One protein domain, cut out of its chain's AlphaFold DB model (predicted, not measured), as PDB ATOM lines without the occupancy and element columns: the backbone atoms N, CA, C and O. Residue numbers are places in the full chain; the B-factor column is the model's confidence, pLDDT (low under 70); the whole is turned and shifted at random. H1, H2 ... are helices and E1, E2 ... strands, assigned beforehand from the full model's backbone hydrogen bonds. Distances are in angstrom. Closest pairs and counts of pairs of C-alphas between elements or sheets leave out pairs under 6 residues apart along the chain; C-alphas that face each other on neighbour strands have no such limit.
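Overview. This is residues 238 to 328 of the 463 residues of an uncharacterized protein of Erysipelotrichaceae bacterium (UniProt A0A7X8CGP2). This small domain has little regular structure: loops surround a core pair of antiparallel strands, E1 and E3, with the antiparallel hairpin E4 and E5 beyond E3 and small H1 past one end of E1. Of 91 printed residues, 29 are in named elements, one helix and five strands in the order E1 H1 E2 E3 E4 E5, mostly strand. It is compact, radius of gyration of the C-alphas 12.8 A, spanning 34 by 31 by 21 A.

Arrangement. E1, residues 246 to 250, and E3, residues 290 to 294, are antiparallel at 159 degrees; N 248 and O 292, 2.9 A apart, are within hydrogen-bond range. In the hairpin of E4, residues 316 to 320, and E5, residues 323 to 326, N 320 and O 323 are too, at 2.9 A. E2, residues 277 to 282, pairs with no named strand. H1, residues 256 to 259, is too short for an O i to N i+4 pair.

Along the chain. E1 begins at C-alpha 246 (-10.445, -39.978, -37.823); E5 ends at C-alpha 326 (4.881, -35.689, -32.001). E2 measures 16.5 A.

Size, cuts and confidence. The printed part has no cut. Links H1 to E2 and E3 to E4 are long. Residues 295 to 303 are among 36 under pLDDT 70.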
ATOM      1  N   LYS A 238      -0.638 -29.422 -45.649       70.75
ATOM      2  CA  LYS A 238      -2.007 -29.432 -46.198       70.75
ATOM      3  C   LYS A 238      -2.170 -30.426 -47.356       70.75
ATOM      4  O   LYS A 238      -2.893 -30.173 -48.316       70.75
ATOM      5  N   THR A 239      -1.456 -31.544 -47.276       69.19
ATOM      6  CA  THR A 239      -1.555 -32.654 -48.230       69.19
ATOM      7  C   THR A 239      -2.934 -33.308 -48.221       69.19
ATOM      8  O   THR A 239      -3.330 -33.932 -49.203       69.19
ATOM      9  N   LEU A 240      -3.685 -33.156 -47.131       69.62
ATOM     10  CA  LEU A 240      -5.030 -33.681 -46.972       69.62
ATOM     11  C   LEU A 240      -6.053 -32.666 -47.491       69.62
ATOM     12  O   LEU A 240      -6.539 -31.808 -46.756       69.62
ATOM     13  N   THR A 241      -6.364 -32.750 -48.784       60.41
ATOM     14  CA  THR A 241      -7.261 -31.798 -49.463       60.41
ATOM     15  C   THR A 241      -8.703 -32.288 -49.599       60.41
ATOM     16  O   THR A 241      -9.593 -31.481 -49.851       60.41
ATOM     17  N   THR A 242      -8.959 -33.592 -49.445       57.50
ATOM     18  CA  THR A 242     -10.266 -34.217 -49.742       57.50
ATOM     19  C   THR A 242     -10.767 -35.182 -48.662       57.50
ATOM     20  O   THR A 242     -11.791 -35.831 -48.862       57.50
ATOM     21  N   GLY A 243     -10.045 -35.310 -47.545       64.81
ATOM     22  CA  GLY A 243     -10.189 -36.423 -46.612       64.81
ATOM     23  C   GLY A 243     -10.699 -36.072 -45.221       64.81
ATOM     24  O   GLY A 243     -10.244 -35.106 -44.612       64.81
ATOM     25  N   ASP A 244     -11.589 -36.907 -44.686       75.81
ATOM     26  CA  ASP A 244     -11.961 -36.872 -43.273       75.81
ATOM     27  C   ASP A 244     -10.883 -37.547 -42.416       75.81
ATOM     28  O   ASP A 244     -10.529 -38.703 -42.637       75.81
ATOM     29  N   VAL A 245     -10.382 -36.832 -41.408       80.94
ATOM     30  CA  VAL A 245      -9.432 -37.379 -40.431       80.94
ATOM     31  C   VAL A 245     -10.213 -38.013 -39.288       80.94
ATOM     32  O   VAL A 245     -11.082 -37.375 -38.687       80.94
ATOM     33  N   TYR A 246      -9.873 -39.252 -38.954       84.50
ATOM     34  CA  TYR A 246     -10.445 -39.978 -37.823       84.50
ATOM     35  C   TYR A 246      -9.352 -40.325 -36.824       84.50
ATOM     36  O   TYR A 246      -8.203 -40.545 -37.207       84.50
ATOM     37  N   ALA A 247      -9.718 -40.388 -35.549       86.69
ATOM     38  CA  ALA A 247      -8.851 -40.886 -34.495       86.69
ATOM     39  C   ALA A 247      -9.455 -42.143 -33.869       86.69
ATOM     40  O   ALA A 247     -10.669 -42.243 -33.675       86.69
ATOM     41  N   TYR A 248      -8.577 -43.071 -33.506       83.75
ATOM     42  CA  TYR A 248      -8.899 -44.324 -32.841       83.75
ATOM     43  C   TYR A 248      -7.935 -44.550 -31.672       83.75
ATOM     44  O   TYR A 248      -6.728 -44.458 -31.860       83.75
ATOM     45  N   THR A 249      -8.430 -44.868 -30.475       85.00
ATOM     46  CA  THR A 249      -7.580 -45.189 -29.317       85.00
ATOM     47  C   THR A 249      -7.896 -46.561 -28.759       85.00
ATOM     48  O   THR A 249      -9.072 -46.937 -28.679       85.00
ATOM     49  N   TRP A 250      -6.865 -47.269 -28.298       81.06
ATOM     50  CA  TRP A 250      -7.017 -48.625 -27.791       81.06
ATOM     51  C   TRP A 250      -6.063 -49.007 -26.656       81.06
ATOM     52  O   TRP A 250      -5.097 -48.300 -26.379       81.06
ATOM     53  N   ILE A 251      -6.367 -50.113 -25.969       78.25
ATOM     54  CA  ILE A 251      -5.526 -50.697 -24.912       78.25
ATOM     55  C   ILE A 251      -4.831 -51.965 -25.443       78.25
ATOM     56  O   ILE A 251      -5.528 -52.887 -25.891       78.25
ATOM     57  N   PRO A 252      -3.491 -52.058 -25.385       74.00
ATOM     58  CA  PRO A 252      -2.758 -53.226 -25.848       74.00
ATOM     59  C   PRO A 252      -3.096 -54.484 -25.045       74.00
ATOM     60  O   PRO A 252      -3.358 -54.424 -23.848       74.00
ATOM     61  N   GLY A 253      -3.114 -55.638 -25.720       64.62
ATOM     62  CA  GLY A 253      -3.346 -56.943 -25.087       64.62
ATOM     63  C   GLY A 253      -4.805 -57.295 -24.765       64.62
ATOM     64  O   GLY A 253      -5.060 -58.410 -24.324       64.62
ATOM     65  N   LEU A 254      -5.773 -56.405 -25.016       59.03
ATOM     66  CA  LEU A 254      -7.200 -56.691 -24.808       59.03
ATOM     67  C   LEU A 254      -7.925 -57.061 -26.122       59.03
ATOM     68  O   LEU A 254      -7.481 -56.652 -27.201       59.03
ATOM     69  N   PRO A 255      -9.054 -57.802 -26.074       59.62
ATOM     70  CA  PRO A 255      -9.890 -58.071 -27.249       59.62
ATOM     71  C   PRO A 255     -10.484 -56.788 -27.847       59.62
ATOM     72  O   PRO A 255     -10.839 -55.877 -27.095       59.62
ATOM     73  N   ASN A 256     -10.669 -56.734 -29.180       57.62
ATOM     74  CA  ASN A 256     -11.192 -55.552 -29.899       57.62
ATOM     75  C   ASN A 256     -12.418 -54.969 -29.201       57.62
ATOM     76  O   ASN A 256     -12.438 -53.809 -28.830       57.62
ATOM     77  N   SER A 257     -13.371 -55.828 -28.871       56.88
ATOM     78  CA  SER A 257     -14.618 -55.468 -28.202       56.88
ATOM     79  C   SER A 257     -14.539 -54.688 -26.885       56.88
ATOM     80  O   SER A 257     -15.554 -54.149 -26.445       56.88
ATOM     81  N   VAL A 258     -13.384 -54.688 -26.226       59.25
ATOM     82  CA  VAL A 258     -13.145 -54.026 -24.936       59.25
ATOM     83  C   VAL A 258     -12.049 -52.969 -25.059       59.25
ATOM     84  O   VAL A 258     -12.031 -51.992 -24.304       59.25
ATOM     85  N   ARG A 259     -11.125 -53.158 -26.006       71.75
ATOM     86  CA  ARG A 259      -9.939 -52.322 -26.138       71.75
ATOM     87  C   ARG A 259     -10.209 -50.994 -26.825       71.75
ATOM     88  O   ARG A 259      -9.526 -50.043 -26.478       71.75
ATOM     89  N   GLU A 260     -11.153 -50.911 -27.767       81.38
ATOM     90  CA  GLU A 260     -11.409 -49.670 -28.517       81.38
ATOM     91  C   GLU A 260     -12.210 -48.694 -27.663       81.38
ATOM     92  O   GLU A 260     -13.279 -49.026 -27.150       81.38
ATOM     93  N   LYS A 261     -11.698 -47.474 -27.506       81.88
ATOM     94  CA  LYS A 261     -12.297 -46.500 -26.587       81.88
ATOM     95  C   LYS A 261     -13.094 -45.391 -27.276       81.88
ATOM     96  O   LYS A 261     -14.043 -44.883 -26.686       81.88
ATOM     97  N   ILE A 262     -12.782 -45.077 -28.534       83.00
ATOM     98  CA  ILE A 262     -13.510 -44.083 -29.350       83.00
ATOM     99  C   ILE A 262     -14.201 -44.705 -30.578       83.00
ATOM    100  O   ILE A 262     -14.438 -44.025 -31.574       83.00
ATOM    101  N   GLY A 263     -14.552 -45.993 -30.484       79.75
ATOM    102  CA  GLY A 263     -15.253 -46.759 -31.525       79.75
ATOM    103  C   GLY A 263     -14.321 -47.576 -32.421       79.75
ATOM    104  O   GLY A 263     -13.108 -47.485 -32.275       79.75
ATOM    105  N   GLY A 264     -14.897 -48.375 -33.323       75.81
ATOM    106  CA  GLY A 264     -14.158 -49.191 -34.293       75.81
ATOM    107  C   GLY A 264     -13.604 -48.390 -35.461       75.81
ATOM    108  O   GLY A 264     -13.977 -47.237 -35.662       75.81
ATOM    109  N   TRP A 265     -12.703 -49.001 -36.231       70.75
ATOM    110  CA  TRP A 265     -12.080 -48.375 -37.402       70.75
ATOM    111  C   TRP A 265     -13.134 -47.826 -38.398       70.75
ATOM    112  O   TRP A 265     -14.085 -48.550 -38.699       70.75
ATOM    113  N   PRO A 266     -12.998 -46.584 -38.925       72.19
ATOM    114  CA  PRO A 266     -11.853 -45.663 -38.832       72.19
ATOM    115  C   PRO A 266     -11.724 -44.870 -37.522       72.19
ATOM    116  O   PRO A 266     -10.734 -44.169 -37.334       72.19
ATOM    117  N   GLY A 267     -12.676 -45.004 -36.601       82.25
ATOM    118  CA  GLY A 267     -12.714 -44.316 -35.311       82.25
ATOM    119  C   GLY A 267     -13.685 -43.135 -35.305       82.25
ATOM    120  O   GLY A 267     -14.632 -43.077 -36.092       82.25
ATOM    121  N   THR A 268     -13.458 -42.168 -34.412       85.00
ATOM    122  CA  THR A 268     -14.274 -40.948 -34.321       85.00
ATOM    123  C   THR A 268     -13.712 -39.853 -35.227       85.00
ATOM    124  O   THR A 268     -12.516 -39.556 -35.188       85.00
ATOM    125  N   ARG A 269     -14.581 -39.228 -36.033       84.69
ATOM    126  CA  ARG A 269     -14.213 -38.127 -36.937       84.69
ATOM    127  C   ARG A 269     -13.731 -36.921 -36.134       84.69
ATOM    128  O   ARG A 269     -14.422 -36.454 -35.230       84.69
ATOM    129  N   MET A 270     -12.563 -36.400 -36.485       84.69
ATOM    130  CA  MET A 270     -12.020 -35.185 -35.890       84.69
ATOM    131  C   MET A 270     -12.670 -33.948 -36.519       84.69
ATOM    132  O   MET A 270     -12.911 -33.898 -37.726       84.69
ATOM    133  N   THR A 271     -12.912 -32.913 -35.719       77.69
ATOM    134  CA  THR A 271     -13.364 -31.608 -36.218       77.69
ATOM    135  C   THR A 271     -12.249 -30.966 -37.037       77.69
ATOM    136  O   THR A 271     -11.170 -30.728 -36.498       77.69
ATOM    137  N   ASN A 272     -12.508 -30.683 -38.314       76.56
ATOM    138  CA  ASN A 272     -11.617 -29.916 -39.183       76.56
ATOM    139  C   ASN A 272     -11.826 -28.411 -38.952       76.56
ATOM    140  O   ASN A 272     -12.953 -27.926 -39.040       76.56
ATOM    141  N   HIS A 273     -10.741 -27.686 -38.685       66.75
ATOM    142  CA  HIS A 273     -10.737 -26.232 -38.476       66.75
ATOM    143  C   HIS A 273     -10.094 -25.461 -39.639       66.75
ATOM    144  O   HIS A 273      -9.903 -24.250 -39.553       66.75
ATOM    145  N   GLY A 274      -9.744 -26.151 -40.726       68.19
ATOM    146  CA  GLY A 274      -9.012 -25.600 -41.861       68.19
ATOM    147  C   GLY A 274      -7.497 -25.595 -41.651       68.19
ATOM    148  O   GLY A 274      -6.979 -25.914 -40.582       68.19
ATOM    149  N   LEU A 275      -6.764 -25.254 -42.716       65.94
ATOM    150  CA  LEU A 275      -5.295 -25.197 -42.743       65.94
ATOM    151  C   LEU A 275      -4.562 -26.477 -42.291       65.94
ATOM    152  O   LEU A 275      -3.418 -26.395 -41.847       65.94
ATOM    153  N   GLY A 276      -5.203 -27.639 -42.404       71.44
ATOM    154  CA  GLY A 276      -4.649 -28.908 -41.934       71.44
ATOM    155  C   GLY A 276      -4.759 -29.112 -40.421       71.44
ATOM    156  O   GLY A 276      -4.115 -30.011 -39.897       71.44
ATOM    157  N   TYR A 277      -5.529 -28.300 -39.689       73.75
ATOM    158  CA  TYR A 277      -5.696 -28.439 -38.241       73.75
ATOM    159  C   TYR A 277      -6.996 -29.163 -37.879       73.75
ATOM    160  O   TYR A 277      -8.088 -28.745 -38.267       73.75
ATOM    161  N   HIS A 278      -6.882 -30.225 -37.081       78.31
ATOM    162  CA  HIS A 278      -8.007 -31.040 -36.636       78.31
ATOM    163  C   HIS A 278      -7.955 -31.297 -35.131       78.31
ATOM    164  O   HIS A 278      -6.881 -31.443 -34.545       78.31
ATOM    165  N   THR A 279      -9.122 -31.413 -34.495       78.75
ATOM    166  CA  THR A 279      -9.205 -31.744 -33.065       78.75
ATOM    167  C   THR A 279     -10.292 -32.752 -32.746       78.75
ATOM    168  O   THR A 279     -11.341 -32.752 -33.383       78.75
ATOM    169  N   LEU A 280     -10.099 -33.511 -31.671       81.69
ATOM    170  CA  LEU A 280     -11.118 -34.366 -31.080       81.69
ATOM    171  C   LEU A 280     -11.075 -34.258 -29.546       81.69
ATOM    172  O   LEU A 280     -10.078 -34.660 -28.942       81.69
ATOM    173  N   PRO A 281     -12.121 -33.719 -28.894       80.12
ATOM    174  CA  PRO A 281     -12.312 -33.883 -27.458       80.12
ATOM    175  C   PRO A 281     -12.526 -35.363 -27.128       80.12
ATOM    176  O   PRO A 281     -13.364 -36.019 -27.743       80.12
ATOM    177  N   VAL A 282     -11.777 -35.881 -26.163       78.50
ATOM    178  CA  VAL A 282     -11.876 -37.265 -25.697       78.50
ATOM    179  C   VAL A 282     -12.092 -37.242 -24.190       78.50
ATOM    180  O   VAL A 282     -11.247 -36.754 -23.436       78.50
ATOM    181  N   GLU A 283     -13.244 -37.756 -23.771       76.94
ATOM    182  CA  GLU A 283     -13.599 -37.944 -22.362       76.94
ATOM    183  C   GLU A 283     -12.575 -38.852 -21.674       76.94
ATOM    184  O   GLU A 283     -12.077 -39.800 -22.284       76.94
ATOM    185  N   ALA A 284     -12.291 -38.600 -20.397       74.88
ATOM    186  CA  ALA A 284     -11.297 -39.335 -19.616       74.88
ATOM    187  C   ALA A 284     -11.427 -40.866 -19.754       74.88
ATOM    188  O   ALA A 284     -10.438 -41.560 -19.970       74.88
ATOM    189  N   ASN A 285     -12.651 -41.398 -19.690       74.19
ATOM    190  CA  ASN A 285     -12.949 -42.834 -19.789       74.19
ATOM    191  C   ASN A 285     -12.780 -43.429 -21.204       74.19
ATOM    192  O   ASN A 285     -12.762 -44.653 -21.355       74.19
ATOM    193  N   LYS A 286     -12.661 -42.579 -22.228       80.25
ATOM    194  CA  LYS A 286     -12.473 -42.949 -23.635       80.25
ATOM    195  C   LYS A 286     -11.021 -42.809 -24.103       80.25
ATOM    196  O   LYS A 286     -10.735 -43.021 -25.276       80.25
ATOM    197  N   ILE A 287     -10.089 -42.477 -23.216       78.69
ATOM    198  CA  ILE A 287      -8.665 -42.410 -23.555       78.69
ATOM    199  C   ILE A 287      -8.063 -43.818 -23.469       78.69
ATOM    200  O   ILE A 287      -8.118 -44.462 -22.422       78.69
ATOM    201  N   GLY A 288      -7.502 -44.299 -24.581       79.75
ATOM    202  CA  GLY A 288      -6.698 -45.526 -24.632       79.75
ATOM    203  C   GLY A 288      -5.207 -45.281 -24.371       79.75
ATOM    204  O   GLY A 288      -4.751 -44.142 -24.262       79.75
ATOM    205  N   ASP A 289      -4.431 -46.361 -24.304       79.38
ATOM    206  CA  ASP A 289      -2.972 -46.283 -24.166       79.38
ATOM    207  C   ASP A 289      -2.287 -45.977 -25.501       79.38
ATOM    208  O   ASP A 289      -1.297 -45.237 -25.531       79.38
ATOM    209  N   MET A 290      -2.874 -46.482 -26.587       83.19
ATOM    210  CA  MET A 290      -2.434 -46.318 -27.967       83.19
ATOM    211  C   MET A 290      -3.427 -45.468 -28.762       83.19
ATOM    212  O   MET A 290      -4.615 -45.418 -28.438       83.19
ATOM    213  N   LEU A 291      -2.934 -44.816 -29.811       84.06
ATOM    214  CA  LEU A 291      -3.648 -43.902 -30.692       84.06
ATOM    215  C   LEU A 291      -3.235 -44.146 -32.145       84.06
ATOM    216  O   LEU A 291      -2.054 -44.284 -32.451       84.06
ATOM    217  N   VAL A 292      -4.214 -44.135 -33.039       82.31
ATOM    218  CA  VAL A 292      -4.029 -44.191 -34.485       82.31
ATOM    219  C   VAL A 292      -4.844 -43.078 -35.127       82.31
ATOM    220  O   VAL A 292      -5.991 -42.844 -34.736       82.31
ATOM    221  N   PHE A 293      -4.271 -42.413 -36.128       82.25
ATOM    222  CA  PHE A 293      -5.015 -41.512 -37.006       82.25
ATOM    223  C   PHE A 293      -5.221 -42.133 -38.389       82.25
ATOM    224  O   PHE A 293      -4.358 -42.837 -38.914       82.25
ATOM    225  N   ASN A 294      -6.367 -41.840 -38.992       80.00
ATOM    226  CA  ASN A 294      -6.606 -42.033 -40.416       80.00
ATOM    227  C   ASN A 294      -6.284 -40.718 -41.142       80.00
ATOM    228  O   ASN A 294      -6.787 -39.669 -40.738       80.00
ATOM    229  N   ASN A 295      -5.469 -40.766 -42.199       67.75
ATOM    230  CA  ASN A 295      -5.091 -39.578 -42.965       67.75
ATOM    231  C   ASN A 295      -6.188 -39.070 -43.930       67.75
ATOM    232  O   ASN A 295      -5.995 -38.066 -44.596       67.75
ATOM    233  N   GLY A 296      -7.336 -39.737 -44.036       61.53
ATOM    234  CA  GLY A 296      -8.479 -39.312 -44.844       61.53
ATOM    235  C   GLY A 296      -8.319 -39.465 -46.361       61.53
ATOM    236  O   GLY A 296      -9.229 -39.095 -47.097       61.53
ATOM    237  N   GLN A 297      -7.211 -40.007 -46.875       62.16
ATOM    238  CA  GLN A 297      -7.035 -40.176 -48.322       62.16
ATOM    239  C   GLN A 297      -7.890 -41.337 -48.858       62.16
ATOM    240  O   GLN A 297      -7.751 -42.484 -48.437       62.16
ATOM    241  N   THR A 298      -8.776 -41.054 -49.814       51.44
ATOM    242  CA  THR A 298      -9.608 -42.053 -50.499       51.44
ATOM    243  C   THR A 298      -8.815 -42.770 -51.599       51.44
ATOM    244  O   THR A 298      -8.246 -42.125 -52.475       51.44
ATOM    245  N   GLY A 299      -8.806 -44.109 -51.601       53.28
ATOM    246  CA  GLY A 299      -8.313 -44.925 -52.727       53.28
ATOM    247  C   GLY A 299      -6.850 -45.386 -52.665       53.28
ATOM    248  O   GLY A 299      -6.457 -46.229 -53.467       53.28
ATOM    249  N   GLY A 300      -6.057 -44.912 -51.700       48.25
ATOM    250  CA  GLY A 300      -4.851 -45.613 -51.243       48.25
ATOM    251  C   GLY A 300      -5.234 -46.576 -50.119       48.25
ATOM    252  O   GLY A 300      -6.117 -46.248 -49.329       48.25
ATOM    253  N   GLY A 301      -4.628 -47.767 -50.045       48.38
ATOM    254  CA  GLY A 301      -4.852 -48.680 -48.917       48.38
ATOM    255  C   GLY A 301      -4.694 -47.920 -47.601       48.38
ATOM    256  O   GLY A 301      -3.701 -47.221 -47.441       48.38
ATOM    257  N   GLU A 302      -5.713 -47.990 -46.742       53.59
ATOM    258  CA  GLU A 302      -5.886 -47.233 -45.496       53.59
ATOM    259  C   GLU A 302      -4.553 -46.765 -44.891       53.59
ATOM    260  O   GLU A 302      -3.874 -47.534 -44.207       53.59
ATOM    261  N   VAL A 303      -4.150 -45.515 -45.145       64.69
ATOM    262  CA  VAL A 303      -2.880 -44.989 -44.629       64.69
ATOM    263  C   VAL A 303      -3.118 -44.560 -43.183       64.69
ATOM    264  O   VAL A 303      -3.342 -43.392 -42.854       64.69
ATOM    265  N   LYS A 304      -3.174 -45.567 -42.314       73.00
ATOM    266  CA  LYS A 304      -3.218 -45.406 -40.862       73.00
ATOM    267  C   LYS A 304      -1.829 -45.000 -40.393       73.00
ATOM    268  O   LYS A 304      -0.824 -45.411 -40.975       73.00
ATOM    269  N   THR A 305      -1.757 -44.238 -39.312       72.81
ATOM    270  CA  THR A 305      -0.487 -44.128 -38.591       72.81
ATOM    271  C   THR A 305      -0.056 -45.497 -38.091       72.81
ATOM    272  O   THR A 305      -0.883 -46.384 -37.876       72.81
ATOM    273  N   VAL A 306       1.236 -45.643 -37.810       74.12
ATOM    274  CA  VAL A 306       1.669 -46.657 -36.843       74.12
ATOM    275  C   VAL A 306       0.972 -46.421 -35.500       74.12
ATOM    276  O   VAL A 306       0.471 -45.322 -35.242       74.12
ATOM    277  N   ASP A 307       0.956 -47.427 -34.633       78.69
ATOM    278  CA  ASP A 307       0.452 -47.247 -33.277       78.69
ATOM    279  C   ASP A 307       1.299 -46.204 -32.536       78.69
ATOM    280  O   ASP A 307       2.484 -46.399 -32.262       78.69
ATOM    281  N   LEU A 308       0.678 -45.071 -32.218       79.06
ATOM    282  CA  LEU A 308       1.286 -44.004 -31.441       79.06
ATOM    283  C   LEU A 308       0.930 -44.206 -29.975       79.06
ATOM    284  O   LEU A 308      -0.212 -44.501 -29.632       79.06
ATOM    285  N   VAL A 309       1.888 -44.003 -29.076       78.69
ATOM    286  CA  VAL A 309       1.577 -43.937 -27.645       78.69
ATOM    287  C   VAL A 309       0.807 -42.643 -27.401       78.69
ATOM    288  O   VAL A 309       1.310 -41.565 -27.713       78.69
ATOM    289  N   CYS A 310      -0.389 -42.731 -26.816       75.94
ATOM    290  CA  CYS A 310      -1.271 -41.583 -26.592       75.94
ATOM    291  C   CYS A 310      -0.771 -40.672 -25.445       75.94
ATOM    292  O   CYS A 310      -1.518 -40.405 -24.519       75.94
ATOM    293  N   ASP A 311       0.506 -40.308 -25.363       65.88
ATOM    294  CA  ASP A 311       1.163 -39.734 -24.170       65.88
ATOM    295  C   ASP A 311       0.459 -38.460 -23.638       65.88
ATOM    296  O   ASP A 311       0.153 -37.548 -24.392       65.88
ATOM    297  N   TYR A 312       0.167 -38.384 -22.333       57.75
ATOM    298  CA  TYR A 312      -0.396 -37.178 -21.704       57.75
ATOM    299  C   TYR A 312       0.731 -36.403 -21.005       57.75
ATOM    300  O   TYR A 312       1.400 -36.971 -20.132       57.75
ATOM    301  N   PRO A 313       0.923 -35.104 -21.309       53.06
ATOM    302  CA  PRO A 313      -0.005 -34.201 -22.004       53.06
ATOM    303  C   PRO A 313       0.206 -34.076 -23.524       53.06
ATOM    304  O   PRO A 313      -0.400 -33.202 -24.131       53.06
ATOM    305  N   LYS A 314       1.042 -34.911 -24.156       63.28
ATOM    306  CA  LYS A 314       1.309 -34.898 -25.609       63.28
ATOM    307  C   LYS A 314       0.116 -35.413 -26.430       63.28
ATOM    308  O   LYS A 314       0.155 -36.441 -27.104       63.28
ATOM    309  N   ASN A 315      -0.963 -34.651 -26.415       67.88
ATOM    310  CA  ASN A 315      -2.146 -34.874 -27.232       67.88
ATOM    311  C   ASN A 315      -2.041 -34.168 -28.594       67.88
ATOM    312  O   ASN A 315      -3.063 -33.861 -29.199       67.88
ATOM    313  N   VAL A 316      -0.818 -33.926 -29.076       69.19
ATOM    314  CA  VAL A 316      -0.539 -33.166 -30.296       69.19
ATOM    315  C   VAL A 316       0.349 -33.968 -31.227       69.19
ATOM    316  O   VAL A 316       1.489 -34.310 -30.907       69.19
ATOM    317  N   TYR A 317      -0.171 -34.179 -32.423       77.50
ATOM    318  CA  TYR A 317       0.442 -34.982 -33.459       77.50
ATOM    319  C   TYR A 317       0.499 -34.189 -34.751       77.50
ATOM    320  O   TYR A 317      -0.300 -33.274 -34.979       77.50
ATOM    321  N   PHE A 318       1.449 -34.538 -35.606       75.25
ATOM    322  CA  PHE A 318       1.552 -33.925 -36.917       75.25
ATOM    323  C   PHE A 318       1.822 -34.947 -38.006       75.25
ATOM    324  O   PHE A 318       2.381 -36.016 -37.754       75.25
ATOM    325  N   HIS A 319       1.450 -34.555 -39.218       73.50
ATOM    326  CA  HIS A 319       1.775 -35.250 -40.451       73.50
ATOM    327  C   HIS A 319       2.645 -34.356 -41.339       73.50
ATOM    328  O   HIS A 319       2.398 -33.153 -41.461       73.50
ATOM    329  N   ASN A 320       3.687 -34.942 -41.928       68.69
ATOM    330  CA  ASN A 320       4.557 -34.303 -42.909       68.69
ATOM    331  C   ASN A 320       4.785 -35.261 -44.084       68.69
ATOM    332  O   ASN A 320       5.491 -36.255 -43.913       68.69
ATOM    333  N   GLU A 321       4.220 -34.937 -45.249       66.62
ATOM    334  CA  GLU A 321       4.260 -35.734 -46.492       66.62
ATOM    335  C   GLU A 321       3.658 -37.143 -46.347       66.62
ATOM    336  O   GLU A 321       2.566 -37.390 -46.846       66.62
ATOM    337  N   SER A 322       4.359 -38.057 -45.671       60.94
ATOM    338  CA  SER A 322       3.914 -39.422 -45.333       60.94
ATOM    339  C   SER A 322       4.363 -39.880 -43.935       60.94
ATOM    340  O   SER A 322       4.145 -41.029 -43.554       60.94
ATOM    341  N   ASN A 323       4.998 -38.999 -43.156       64.19
ATOM    342  CA  ASN A 323       5.559 -39.312 -41.844       64.19
ATOM    343  C   ASN A 323       4.714 -38.711 -40.719       64.19
ATOM    344  O   ASN A 323       4.313 -37.544 -40.780       64.19
ATOM    345  N   TRP A 324       4.506 -39.498 -39.664       70.00
ATOM    346  CA  TRP A 324       3.785 -39.109 -38.453       70.00
ATOM    347  C   TRP A 324       4.748 -38.893 -37.289       70.00
ATOM    348  O   TRP A 324       5.705 -39.646 -37.120       70.00
ATOM    349  N   GLY A 325       4.492 -37.871 -36.474       68.25
ATOM    350  CA  GLY A 325       5.341 -37.540 -35.332       68.25
ATOM    351  C   GLY A 325       4.613 -36.797 -34.214       68.25
ATOM    352  O   GLY A 325       3.421 -36.498 -34.308       68.25
ATOM    353  N   THR A 326       5.353 -36.491 -33.143       67.50
ATOM    354  CA  THR A 326       4.881 -35.689 -32.001       67.50
ATOM    355  C   THR A 326       5.657 -34.377 -31.920       67.50
ATOM    356  O   THR A 326       6.867 -34.349 -32.143       67.50
ATOM    357  N   TYR A 327       4.965 -33.280 -31.608       68.12
ATOM    358  CA  TYR A 327       5.619 -32.024 -31.235       68.12
ATOM    359  C   TYR A 327       5.847 -31.972 -29.721       68.12
ATOM    360  O   TYR A 327       5.128 -32.609 -28.947       68.12
ATOM    361  N   SER A 328       6.816 -31.161 -29.282       72.62
ATOM    362  CA  SER A 328       6.809 -30.704 -27.892       72.62
ATOM    363  C   SER A 328       5.555 -29.859 -27.643       72.62
ATOM    364  O   SER A 328       5.045 -29.201 -28.557       72.62
TER     365      SER A 328